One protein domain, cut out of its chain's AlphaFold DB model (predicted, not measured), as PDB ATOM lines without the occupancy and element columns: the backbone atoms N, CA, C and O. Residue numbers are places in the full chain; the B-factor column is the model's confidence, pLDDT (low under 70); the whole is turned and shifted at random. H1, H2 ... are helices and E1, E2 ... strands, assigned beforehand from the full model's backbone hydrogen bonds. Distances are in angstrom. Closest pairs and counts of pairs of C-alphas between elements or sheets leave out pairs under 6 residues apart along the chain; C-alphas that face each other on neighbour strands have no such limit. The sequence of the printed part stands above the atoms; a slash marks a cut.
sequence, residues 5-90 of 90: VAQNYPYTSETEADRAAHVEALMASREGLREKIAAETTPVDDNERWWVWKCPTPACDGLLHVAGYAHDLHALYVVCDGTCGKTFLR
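AT A GLANCE: This is residues 5 to 90 of the 90 residues of an uncharacterized protein of Chloroflexi bacterium (UniProt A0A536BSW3). A twisted sheet of five strands has one face covered by two helices, the longer H2 crossing the strands and the shorter H3 running along them, while tiny H1 only grazes the sheet. It is a two-layer arrangement, with H2 on one face of the sheet. The printed part has 86 residues, with three named helices and five named strands in the order H1 E1 H2 H3 E2 E3 E4 E5, class mixed; the sheet order is E1 E2 E3 E4 E5, antiparallel. The whole is compact and rounded, with a radius of gyration of the C-alphas of 11.9 A and spans of 28 by 27 by 26 A.

HOW THE PARTS SIT: Start at H1, residues 5 to 8, which only grazes the sheet with residues 6 to 8. Next comes edge strand E1, residues 12 to 15, antiparallel to E2, residues 49 to 54; N 14 and O 50 are within hydrogen-bond range at 2.9 A. H2, residues 16 to 29, has a height over the sheet of 9.0 A and runs across the strands, at 86 degrees on the local plane to E3, residues 63 to 70; their closest C-alphas are Val 23 and Ala 67, 6.2 A. On the same face, H3, residues 33 to 40, runs along the strands, at 13 degrees to E3 on the local plane; it touches H2 only at the corner, closest C-alphas Met 27 and Arg 34, 5.1 A. Then follow the meander, each strand the antiparallel neighbour of the one before: E2, E3, E4, residues 76 to 80, and E5, residues 87 to 89, with N 64 and O 53 at 2.8 A, N 67 and O 77 at 2.9 A, and N 78 and O 88 at 2.9 A, within hydrogen-bond range. In H2 and H3 every O i to N i+4 pair is within range; H1 is too short for one.

IN THESE COORDINATES: Find C-alpha 5 at (30.506, 18.433, -55.984), where H1 begins. H2 starts at C-alpha 16, (52.543, 5.822, -51.517), and measures 19.9 A; E3 measures 18.5 A and bends by 66 degrees at residue 67. E5 ends at C-alpha 89, (34.316, 6.513, -48.194).

THE WHOLE: The C-alphas of Asp 46 and Ala 59 are the two farthest apart, 33.2 A. The printed part has no cut and no long link; residues 5 to 7 have pLDDT under 70.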
ATOM      1  N   VAL A   5      29.729  18.935 -54.843       52.66
ATOM      2  CA  VAL A   5      30.506  18.433 -55.984       52.66
ATOM      3  C   VAL A   5      32.011  18.576 -55.732       52.66
ATOM      4  O   VAL A   5      32.762  17.657 -56.034       52.66
ATOM      5  N   ALA A   6      32.459  19.656 -55.081       50.88
ATOM      6  CA  ALA A   6      33.873  19.836 -54.737       50.88
ATOM      7  C   ALA A   6      34.384  18.864 -53.650       50.88
ATOM      8  O   ALA A   6      35.590  18.756 -53.465       50.88
ATOM      9  N   GLN A   7      33.495  18.167 -52.929       61.19
ATOM     10  CA  GLN A   7      33.875  17.253 -51.843       61.19
ATOM     11  C   GLN A   7      34.143  15.814 -52.317       61.19
ATOM     12  O   GLN A   7      34.769  15.051 -51.580       61.19
ATOM     13  N   ASN A   8      33.698  15.455 -53.529       70.00
ATOM     14  CA  ASN A   8      33.938  14.136 -54.132       70.00
ATOM     15  C   ASN A   8      35.155  14.102 -55.065       70.00
ATOM     16  O   ASN A   8      35.740  13.038 -55.258       70.00
ATOM     17  N   TYR A   9      35.561  15.239 -55.633       80.94
ATOM     18  CA  TYR A   9      36.761  15.274 -56.466       80.94
ATOM     19  C   TYR A   9      38.035  15.262 -55.616       80.94
ATOM     20  O   TYR A   9      38.070  15.918 -54.568       80.94
ATOM     21  N   PRO A  10      39.088  14.558 -56.069       88.62
ATOM     22  CA  PRO A  10      40.409  14.657 -55.466       88.62
ATOM     23  C   PRO A  10      40.850  16.119 -55.380       88.62
ATOM     24  O   PRO A  10      40.753  16.871 -56.350       88.62
ATOM     25  N   TYR A  11      41.328  16.519 -54.206       91.25
ATOM     26  CA  TYR A  11      41.918  17.836 -53.986       91.25
ATOM     27  C   TYR A  11      43.359  17.881 -54.498       91.25
ATOM     28  O   TYR A  11      43.774  18.860 -55.114       91.25
ATOM     29  N   THR A  12      44.115  16.815 -54.240       94.88
ATOM     30  CA  THR A  12      45.496  16.631 -54.688       94.88
ATOM     31  C   THR A  12      45.833  15.137 -54.698       94.88
ATOM     32  O   THR A  12      44.944  14.291 -54.574       94.88
ATOM     33  N   SER A  13      47.111  14.805 -54.860       96.44
ATOM     34  CA  SER A  13      47.630  13.451 -54.711       96.44
ATOM     35  C   SER A  13      48.972  13.423 -53.993       96.44
ATOM     36  O   SER A  13      49.797  14.322 -54.173       96.44
ATOM     37  N   GLU A  14      49.193  12.371 -53.219       97.56
ATOM     38  CA  GLU A  14      50.404  12.111 -52.434       97.56
ATOM     39  C   GLU A  14      51.111  10.843 -52.932       97.56
ATOM     40  O   GLU A  14      50.540  10.089 -53.727       97.56
ATOM     41  N   THR A  15      52.365  10.633 -52.528       98.38
ATOM     42  CA  THR A  15      53.078   9.383 -52.839       98.38
ATOM     43  C   THR A  15      52.582   8.244 -51.949       98.38
ATOM     44  O   THR A  15      52.012   8.482 -50.884       98.38
ATOM     45  N   GLU A  16      52.807   6.996 -52.361       97.44
ATOM     46  CA  GLU A  16      52.543   5.822 -51.517       97.44
ATOM     47  C   GLU A  16      53.204   5.937 -50.138       97.44
ATOM     48  O   GLU A  16      52.538   5.719 -49.123       97.44
ATOM     49  N   ALA A  17      54.472   6.359 -50.111       97.50
ATOM     50  CA  ALA A  17      55.253   6.489 -48.891       97.50
ATOM     51  C   ALA A  17      54.683   7.563 -47.953       97.50
ATOM     52  O   ALA A  17      54.553   7.320 -46.751       97.50
ATOM     53  N   ASP A  18      54.297   8.724 -48.495       98.00
ATOM     54  CA  ASP A  18      53.672   9.797 -47.710       98.00
ATOM     55  C   ASP A  18      52.323   9.337 -47.147       98.00
ATOM     56  O   ASP A  18      52.074   9.472 -45.948       98.00
ATOM     57  N   ARG A  19      51.487   8.700 -47.980       97.94
ATOM     58  CA  ARG A  19      50.207   8.116 -47.555       97.94
ATOM     59  C   ARG A  19      50.409   7.127 -46.408       97.94
ATOM     60  O   ARG A  19      49.726   7.227 -45.388       97.94
ATOM     61  N   ALA A  20      51.332   6.175 -46.555       97.44
ATOM     62  CA  ALA A  20      51.605   5.165 -45.534       97.44
ATOM     63  C   ALA A  20      52.068   5.812 -44.220       97.44
ATOM     64  O   ALA A  20      51.557   5.474 -43.151       97.44
ATOM     65  N   ALA A  21      52.972   6.795 -44.299       98.06
ATOM     66  CA  ALA A  21      53.453   7.537 -43.138       98.06
ATOM     67  C   ALA A  21      52.326   8.312 -42.434       98.06
ATOM     68  O   ALA A  21      52.223   8.266 -41.205       98.06
ATOM     69  N   HIS A  22      51.453   8.982 -43.192       97.62
ATOM     70  CA  HIS A  22      50.298   9.688 -42.641       97.62
ATOM     71  C   HIS A  22      49.332   8.729 -41.942       97.62
ATOM     72  O   HIS A  22      48.966   8.966 -40.790       97.62
ATOM     73  N   VAL A  23      48.950   7.620 -42.581       97.44
ATOM     74  CA  VAL A  23      48.012   6.657 -41.983       97.44
ATOM     75  C   VAL A  23      48.604   5.994 -40.736       97.44
ATOM     76  O   VAL A  23      47.907   5.901 -39.723       97.44
ATOM     77  N   GLU A  24      49.883   5.611 -40.738       97.50
ATOM     78  CA  GLU A  24      50.542   5.065 -39.542       97.50
ATOM     79  C   GLU A  24      50.613   6.078 -38.396       97.50
ATOM     80  O   GLU A  24      50.296   5.739 -37.254       97.50
ATOM     81  N   ALA A  25      50.947   7.342 -38.680       97.31
ATOM     82  CA  ALA A  25      50.944   8.394 -37.664       97.31
ATOM     83  C   ALA A  25      49.545   8.595 -37.050       97.31
ATOM     84  O   ALA A  25      49.408   8.802 -35.839       97.31
ATOM     85  N   LEU A  26      48.486   8.490 -37.857       97.12
ATOM     86  CA  LEU A  26      47.106   8.580 -37.380       97.12
ATOM     87  C   LEU A  26      46.713   7.372 -36.530       97.12
ATOM     88  O   LEU A  26      46.130   7.554 -35.464       97.12
ATOM     89  N   MET A  27      47.065   6.158 -36.953       96.25
ATOM     90  CA  MET A  27      46.819   4.944 -36.170       96.25
ATOM     91  C   MET A  27      47.584   4.941 -34.845       96.25
ATOM     92  O   MET A  27      47.067   4.457 -33.845       96.25
ATOM     93  N   ALA A  28      48.795   5.500 -34.816       96.56
ATOM     94  CA  ALA A  28      49.586   5.623 -33.595       96.56
ATOM     95  C   ALA A  28      49.046   6.696 -32.634       96.56
ATOM     96  O   ALA A  28      49.165   6.548 -31.421       96.56
ATOM     97  N   SER A  29      48.469   7.780 -33.161       95.44
ATOM     98  CA  SER A  29      47.990   8.911 -32.352       95.44
ATOM     99  C   SER A  29      46.542   8.783 -31.879       95.44
ATOM    100  O   SER A  29      46.119   9.562 -31.024       95.44
ATOM    101  N   ARG A  30      45.768   7.831 -32.416       94.75
ATOM    102  CA  ARG A  30      44.331   7.706 -32.142       94.75
ATOM    103  C   ARG A  30      43.964   6.319 -31.654       94.75
ATOM    104  O   ARG A  30      44.048   5.336 -32.387       94.75
ATOM    105  N   GLU A  31      43.481   6.276 -30.421       95.56
ATOM    106  CA  GLU A  31      42.983   5.061 -29.789       95.56
ATOM    107  C   GLU A  31      41.854   4.421 -30.615       95.56
ATOM    108  O   GLU A  31      40.935   5.103 -31.074       95.56
ATOM    109  N   GLY A  32      41.942   3.106 -30.835       95.12
ATOM    110  CA  GLY A  32      40.927   2.314 -31.535       95.12
ATOM    111  C   GLY A  32      40.919   2.446 -33.064       95.12
ATOM    112  O   GLY A  32      40.191   1.713 -33.737       95.12
ATOM    113  N   LEU A  33      41.687   3.376 -33.647       95.94
ATOM    114  CA  LEU A  33      41.662   3.602 -35.094       95.94
ATOM    115  C   LEU A  33      42.281   2.431 -35.868       95.94
ATOM    116  O   LEU A  33      41.762   2.061 -36.921       95.94
ATOM    117  N   ARG A  34      43.362   1.839 -35.348       96.56
ATOM    118  CA  ARG A  34      44.037   0.702 -35.988       96.56
ATOM    119  C   ARG A  34      43.113  -0.509 -36.069       96.56
ATOM    120  O   ARG A  34      42.974  -1.102 -37.134       96.56
ATOM    121  N   GLU A  35      42.456  -0.839 -34.964       96.81
ATOM    122  CA  GLU A  35      41.510  -1.949 -34.872       96.81
ATOM    123  C   GLU A  35      40.322  -1.728 -35.808       96.81
ATOM    124  O   GLU A  35      39.906  -2.649 -36.507       96.81
ATOM    125  N   LYS A  36      39.819  -0.489 -35.879       95.69
ATOM    126  CA  LYS A  36      38.733  -0.122 -36.787       95.69
ATOM    127  C   LYS A  36      39.119  -0.305 -38.257       95.69
ATOM    128  O   LYS A  36      38.380  -0.935 -39.005       95.69
ATOM    129  N   ILE A  37      40.270   0.229 -38.677       95.69
ATOM    130  CA  ILE A  37      40.749   0.091 -40.064       95.69
ATOM    131  C   ILE A  37      40.941  -1.388 -40.412       95.69
ATOM    132  O   ILE A  37      40.471  -1.827 -41.458       95.69
ATOM    133  N   ALA A  38      41.565  -2.165 -39.524       95.44
ATOM    134  CA  ALA A  38      41.790  -3.591 -39.745       95.44
ATOM    135  C   ALA A  38      40.487  -4.408 -39.856       95.44
ATOM    136  O   ALA A  38      40.472  -5.425 -40.539       95.44
ATOM    137  N   ALA A  39      39.409  -3.982 -39.189       96.12
ATOM    138  CA  ALA A  39      38.115  -4.661 -39.234       96.12
ATOM    139  C   ALA A  39      37.263  -4.298 -40.463       96.12
ATOM    140  O   ALA A  39      36.411  -5.085 -40.865       96.12
ATOM    141  N   GLU A  40      37.446  -3.101 -41.027       96.12
ATOM    142  CA  GLU A  40      36.578  -2.564 -42.085       96.12
ATOM    143  C   GLU A  40      37.222  -2.591 -43.479       96.12
ATOM    144  O   GLU A  40      36.536  -2.331 -44.475       96.12
ATOM    145  N   THR A  41      38.523  -2.886 -43.571       97.25
ATOM    146  CA  THR A  41      39.275  -2.710 -44.817       97.25
ATOM    147  C   THR A  41      40.202  -3.864 -45.179       97.25
ATOM    148  O   THR A  41      40.770  -4.540 -44.324       97.25
ATOM    149  N   THR A  42      40.431  -4.033 -46.482       95.56
ATOM    150  CA  THR A  42      41.608  -4.730 -47.009       95.56
ATOM    151  C   THR A  42      42.725  -3.738 -47.341       95.56
ATOM    152  O   THR A  42      42.436  -2.576 -47.651       95.56
ATOM    153  N   PRO A  43      43.995  -4.186 -47.359       93.56
ATOM    154  CA  PRO A  43      45.101  -3.385 -47.869       93.56
ATOM    155  C   PRO A  43      44.826  -2.840 -49.274       93.56
ATOM    156  O   PRO A  43      44.098  -3.452 -50.060       93.56
ATOM    157  N   VAL A  44      45.423  -1.689 -49.569       93.94
ATOM    158  CA  VAL A  44      45.423  -1.106 -50.914       93.94
ATOM    159  C   VAL A  44      46.346  -1.866 -51.872       93.94
ATOM    160  O   VAL A  44      47.175  -2.664 -51.431       93.94
ATOM    161  N   ASP A  45      46.196  -1.626 -53.175       91.38
ATOM    162  CA  ASP A  45      47.083  -2.153 -54.211       91.38
ATOM    163  C   ASP A  45      48.418  -1.391 -54.277       91.38
ATOM    164  O   ASP A  45      48.630  -0.385 -53.596       91.38
ATOM    165  N   ASP A  46      49.353  -1.912 -55.074       90.56
ATOM    166  CA  ASP A  46      50.620  -1.235 -55.337       90.56
ATOM    167  C   ASP A  46      50.393  -0.118 -56.361       90.56
ATOM    168  O   ASP A  46      50.146  -0.366 -57.545       90.56
ATOM    169  N   ASN A  47      50.434   1.121 -55.882       94.25
ATOM    170  CA  ASN A  47      50.239   2.312 -56.686       94.25
ATOM    171  C   ASN A  47      51.195   3.405 -56.209       94.25
ATOM    172  O   ASN A  47      51.276   3.687 -55.016       94.25
ATOM    173  N   GLU A  48      51.874   4.060 -57.151       94.62
ATOM    174  CA  GLU A  48      52.856   5.111 -56.878       94.62
ATOM    175  C   GLU A  48      52.225   6.335 -56.196       94.62
ATOM    176  O   GLU A  48      52.874   7.008 -55.388       94.62
ATOM    177  N   ARG A  49      50.957   6.641 -56.519       97.31
ATOM    178  CA  ARG A  49      50.273   7.843 -56.031       97.31
ATOM    179  C   ARG A  49      48.827   7.608 -55.635       97.31
ATOM    180  O   ARG A  49      48.067   6.939 -56.329       97.31
ATOM    181  N   TRP A  50      48.423   8.293 -54.572       97.31
ATOM    182  CA  TRP A  50      47.095   8.190 -53.980       97.31
ATOM    183  C   TRP A  50      46.375   9.523 -53.971       97.31
ATOM    184  O   TRP A  50      46.979  10.578 -53.781       97.31
ATOM    185  N   TRP A  51      45.071   9.486 -54.232       96.31
ATOM    186  CA  TRP A  51      44.240  10.684 -54.206       96.31
ATOM    187  C   TRP A  51      44.014  11.124 -52.765       96.31
ATOM    188  O   TRP A  51      43.880  10.302 -51.864       96.31
ATOM    189  N   VAL A  52      43.964  12.439 -52.572       96.50
ATOM    190  CA  VAL A  52      43.744  13.082 -51.279       96.50
ATOM    191  C   VAL A  52      42.570  14.035 -51.419       96.50
ATOM    192  O   VAL A  52      42.491  14.800 -52.384       96.50
ATOM    193  N   TRP A  53      41.661  14.025 -50.450       95.81
ATOM    194  CA  TRP A  53      40.462  14.869 -50.448       95.81
ATOM    195  C   TRP A  53      40.467  15.828 -49.267       95.81
ATOM    196  O   TRP A  53      41.111  15.574 -48.256       95.81
ATOM    197  N   LYS A  54      39.690  16.909 -49.353       94.44
ATOM    198  CA  LYS A  54      39.401  17.733 -48.175       94.44
ATOM    199  C   LYS A  54      38.394  17.037 -47.265       94.44
ATOM    200  O   LYS A  54      37.434  16.426 -47.745       94.44
ATOM    201  N   CYS A  55      38.581  17.177 -45.957       94.19
ATOM    202  CA  CYS A  55      37.603  16.725 -44.985       94.19
ATOM    203  C   CYS A  55      36.288  17.507 -45.154       94.19
ATOM    204  O   CYS A  55      36.301  18.737 -45.164       94.19
ATOM    205  N   PRO A  56      35.132  16.827 -45.267       93.00
ATOM    206  CA  PRO A  56      33.840  17.499 -45.372       93.00
ATOM    207  C   PRO A  56      33.298  17.951 -44.006       93.00
ATOM    208  O   PRO A  56      32.237  18.573 -43.944       93.00
ATOM    209  N   THR A  57      33.971  17.610 -42.900       94.00
ATOM    210  CA  THR A  57      33.509  17.973 -41.554       94.00
ATOM    211  C   THR A  57      33.621  19.487 -41.358       94.00
ATOM    212  O   THR A  57      34.717  20.026 -41.508       94.00
ATOM    213  N   PRO A  58      32.533  20.185 -40.977       92.88
ATOM    214  CA  PRO A  58      32.589  21.613 -40.684       92.88
ATOM    215  C   PRO A  58      33.664  21.938 -39.641       92.88
ATOM    216  O   PRO A  58      33.780  21.233 -38.641       92.88
ATOM    217  N   ALA A  59      34.424  23.011 -39.881       92.62
ATOM    218  CA  ALA A  59      35.542  23.455 -39.039       92.62
ATOM    219  C   ALA A  59      36.693  22.437 -38.885       92.62
ATOM    220  O   ALA A  59      37.479  22.527 -37.941       92.62
ATOM    221  N   CYS A  60      36.807  21.470 -39.800       94.50
ATOM    222  CA  CYS A  60      37.967  20.596 -39.892       94.50
ATOM    223  C   CYS A  60      38.731  20.881 -41.184       94.50
ATOM    224  O   CYS A  60      38.267  20.542 -42.269       94.50
ATOM    225  N   ASP A  61      39.931  21.443 -41.053       93.69
ATOM    226  CA  ASP A  61      40.798  21.772 -42.193       93.69
ATOM    227  C   ASP A  61      41.671  20.588 -42.646       93.69
ATOM    228  O   ASP A  61      42.614  20.762 -43.414       93.69
ATOM    229  N   GLY A  62      41.366  19.382 -42.159       95.19
ATOM    230  CA  GLY A  62      42.124  18.175 -42.463       95.19
ATOM    231  C   GLY A  62      41.948  17.675 -43.895       95.19
ATOM    232  O   GLY A  62      40.957  17.953 -44.579       95.19
ATOM    233  N   LEU A  63      42.900  16.857 -44.312       96.38
ATOM    234  CA  LEU A  63      42.905  16.067 -45.527       96.38
ATOM    235  C   LEU A  63      42.534  14.612 -45.222       96.38
ATOM    236  O   LEU A  63      42.622  14.147 -44.087       96.38
ATOM    237  N   LEU A  64      42.027  13.913 -46.234       97.38
ATOM    238  CA  LEU A  64      41.640  12.510 -46.160       97.38
ATOM    239  C   LEU A  64      42.672  11.658 -46.898       97.38
ATOM    240  O   LEU A  64      42.837  11.836 -48.105       97.38
ATOM    241  N   HIS A  65      43.283  10.716 -46.181       97.69
ATOM    242  CA  HIS A  65      44.305   9.800 -46.691       97.69
ATOM    243  C   HIS A  65      43.743   8.391 -46.836       97.69
ATOM    244  O   HIS A  65      42.962   7.944 -45.990       97.69
ATOM    245  N   VAL A  66      44.141   7.680 -47.889       97.75
ATOM    246  CA  VAL A  66      43.663   6.317 -48.157       97.75
ATOM    247  C   VAL A  66      44.295   5.320 -47.189       97.75
ATOM    248  O   VAL A  66      45.506   5.107 -47.204       97.75
ATOM    249  N   ALA A  67      43.459   4.656 -46.393       97.50
ATOM    250  CA  ALA A  67      43.883   3.642 -45.429       97.50
ATOM    251  C   ALA A  67      43.604   2.201 -45.889       97.50
ATOM    252  O   ALA A  67      44.244   1.281 -45.389       97.50
ATOM    253  N   GLY A  68      42.696   1.994 -46.845       97.12
ATOM    254  CA  GLY A  68      42.362   0.665 -47.359       97.12
ATOM    255  C   GLY A  68      41.204   0.688 -48.352       97.12
ATOM    256  O   GLY A  68      40.646   1.746 -48.646       97.12
ATOM    257  N   TYR A  69      40.814  -0.488 -48.835       96.69
ATOM    258  CA  TYR A  69      39.548  -0.693 -49.539       96.69
ATOM    259  C   TYR A  69      38.492  -1.192 -48.562       96.69
ATOM    260  O   TYR A  69      38.733  -2.157 -47.844       96.69
ATOM    261  N   ALA A  70      37.322  -0.555 -48.533       96.31
ATOM    262  CA  ALA A  70      36.219  -0.993 -47.685       96.31
ATOM    263  C   ALA A  70      35.680  -2.352 -48.156       96.31
ATOM    264  O   ALA A  70      35.360  -2.498 -49.339       96.31
ATOM    265  N   HIS A  71      35.532  -3.310 -47.234       90.19
ATOM    266  CA  HIS A  71      35.136  -4.690 -47.553       90.19
ATOM    267  C   HIS A  71      33.858  -4.786 -48.396       90.19
ATOM    268  O   HIS A  71      33.849  -5.437 -49.437       90.19
ATOM    269  N   ASP A  72      32.791  -4.111 -47.966       82.25
ATOM    270  CA  ASP A  72      31.444  -4.367 -48.492       82.25
ATOM    271  C   ASP A  72      30.967  -3.331 -49.519       82.25
ATOM    272  O   ASP A  72      29.876  -3.454 -50.074       82.25
ATOM    273  N   LEU A  73      31.747  -2.268 -49.743       84.69
ATOM    274  CA  LEU A  73      31.244  -1.048 -50.385       84.69
ATOM    275  C   LEU A  73      32.006  -0.647 -51.652       84.69
ATOM    276  O   LEU A  73      31.664   0.372 -52.247       84.69
ATOM    277  N   HIS A  74      33.001  -1.441 -52.073       86.19
ATOM    278  CA  HIS A  74      33.827  -1.189 -53.267       86.19
ATOM    279  C   HIS A  74      34.323   0.266 -53.356       86.19
ATOM    280  O   HIS A  74      34.311   0.885 -54.419       86.19
ATOM    281  N   ALA A  75      34.721   0.820 -52.214       92.56
ATOM    282  CA  ALA A  75      35.100   2.216 -52.060       92.56
ATOM    283  C   ALA A  75      36.450   2.317 -51.350       92.56
ATOM    284  O   ALA A  75      36.830   1.430 -50.576       92.56
ATOM    285  N   LEU A  76      37.157   3.418 -51.580       95.19
ATOM    286  CA  LEU A  76      38.347   3.749 -50.813       95.19
ATOM    287  C   LEU A  76      37.925   4.176 -49.412       95.19
ATOM    288  O   LEU A  76      37.123   5.094 -49.235       95.19
ATOM    289  N   TYR A  77      38.490   3.519 -48.410       96.88
ATOM    290  CA  TYR A  77      38.346   3.900 -47.019       96.88
ATOM    291  C   TYR A  77      39.416   4.930 -46.677       96.88
ATOM    292  O   TYR A  77      40.617   4.650 -46.742       96.88
ATOM    293  N   VAL A  78      38.981   6.135 -46.319       97.12
ATOM    294  CA  VAL A  78      39.877   7.266 -46.073       97.12
ATOM    295  C   VAL A  78      39.751   7.785 -44.646       97.12
ATOM    296  O   VAL A  78      38.668   7.782 -44.058       97.12
ATOM    297  N   VAL A  79      40.856   8.265 -44.086       97.56
ATOM    298  CA  VAL A  79      40.941   8.767 -42.710       97.56
ATOM    299  C   VAL A  79      41.363  10.228 -42.726       97.56
ATOM    300  O   VAL A  79      42.308  10.597 -43.416       97.56
ATOM    301  N   CYS A  80      40.662  11.063 -41.961       97.50
ATOM    302  CA  CYS A  80      40.988  12.479 -41.838       97.50
ATOM    303  C   CYS A  80      42.191  12.704 -40.921       97.50
ATOM    304  O   CYS A  80      42.155  12.244 -39.781       97.50
ATOM    305  N   ASP A  81      43.200  13.463 -41.342       96.94
ATOM    306  CA  ASP A  81      44.343  13.846 -40.499       96.94
ATOM    307  C   ASP A  81      44.048  15.005 -39.524       96.94
ATOM    308  O   ASP A  81      44.716  15.160 -38.505       96.94
ATOM    309  N   GLY A  82      42.992  15.772 -39.787       95.06
ATOM    310  CA  GLY A  82      42.594  16.925 -38.989       95.06
ATOM    311  C   GLY A  82      41.929  16.579 -37.655       95.06
ATOM    312  O   GLY A  82      41.788  15.425 -37.246       95.06
ATOM    313  N   THR A  83      41.439  17.621 -36.984       93.56
ATOM    314  CA  THR A  83      40.894  17.568 -35.615       93.56
ATOM    315  C   THR A  83      39.711  16.620 -35.423       93.56
ATOM    316  O   THR A  83      39.503  16.129 -34.318       93.56
ATOM    317  N   CYS A  84      38.919  16.350 -36.466       93.62
ATOM    318  CA  CYS A  84      37.738  15.499 -36.328       93.62
ATOM    319  C   CYS A  84      38.073  14.007 -36.237       93.62
ATOM    320  O   CYS A  84      37.268  13.233 -35.729       93.62
ATOM    321  N   GLY A  85      39.214  13.609 -36.804       90.56
ATOM    322  CA  GLY A  85      39.685  12.235 -36.899       90.56
ATOM    323  C   GLY A  85      38.734  11.184 -37.473       90.56
ATOM    324  O   GLY A  85      38.916   9.991 -37.239       90.56
ATOM    325  N   LYS A  86      37.720  11.616 -38.225       95.06
ATOM    326  CA  LYS A  86      36.697  10.739 -38.799       95.06
ATOM    327  C   LYS A  86      37.214   9.949 -39.996       95.06
ATOM    328  O   LYS A  86      38.187  10.336 -40.647       95.06
ATOM    329  N   THR A  87      36.498   8.877 -40.307       95.94
ATOM    330  CA  THR A  87      36.695   8.065 -41.507       95.94
ATOM    331  C   THR A  87      35.550   8.277 -42.494       95.94
ATOM    332  O   THR A  87      34.438   8.634 -42.098       95.94
ATOM    333  N   PHE A  88      35.837   8.121 -43.785       94.75
ATOM    334  CA  PHE A  88      34.898   8.344 -44.886       94.75
ATOM    335  C   PHE A  88      35.126   7.321 -46.002       94.75
ATOM    336  O   PHE A  88      36.127   6.607 -46.004       94.75
ATOM    337  N   LEU A  89      34.211   7.305 -46.971       94.00
ATOM    338  CA  LEU A  89      34.316   6.513 -48.194       94.00
ATOM    339  C   LEU A  89      34.448   7.431 -49.415       94.00
ATOM    340  O   LEU A  89      33.846   8.516 -49.440       94.00
ATOM    341  N   ARG A  90      35.248   7.011 -50.395       91.50
ATOM    342  CA  ARG A  90      35.500   7.717 -51.658       91.50
ATOM    343  C   ARG A  90      35.435   6.789 -52.858       91.50
ATOM    344  O   ARG A  90      35.812   5.607 -52.707       91.50
TER     345      ARG A  90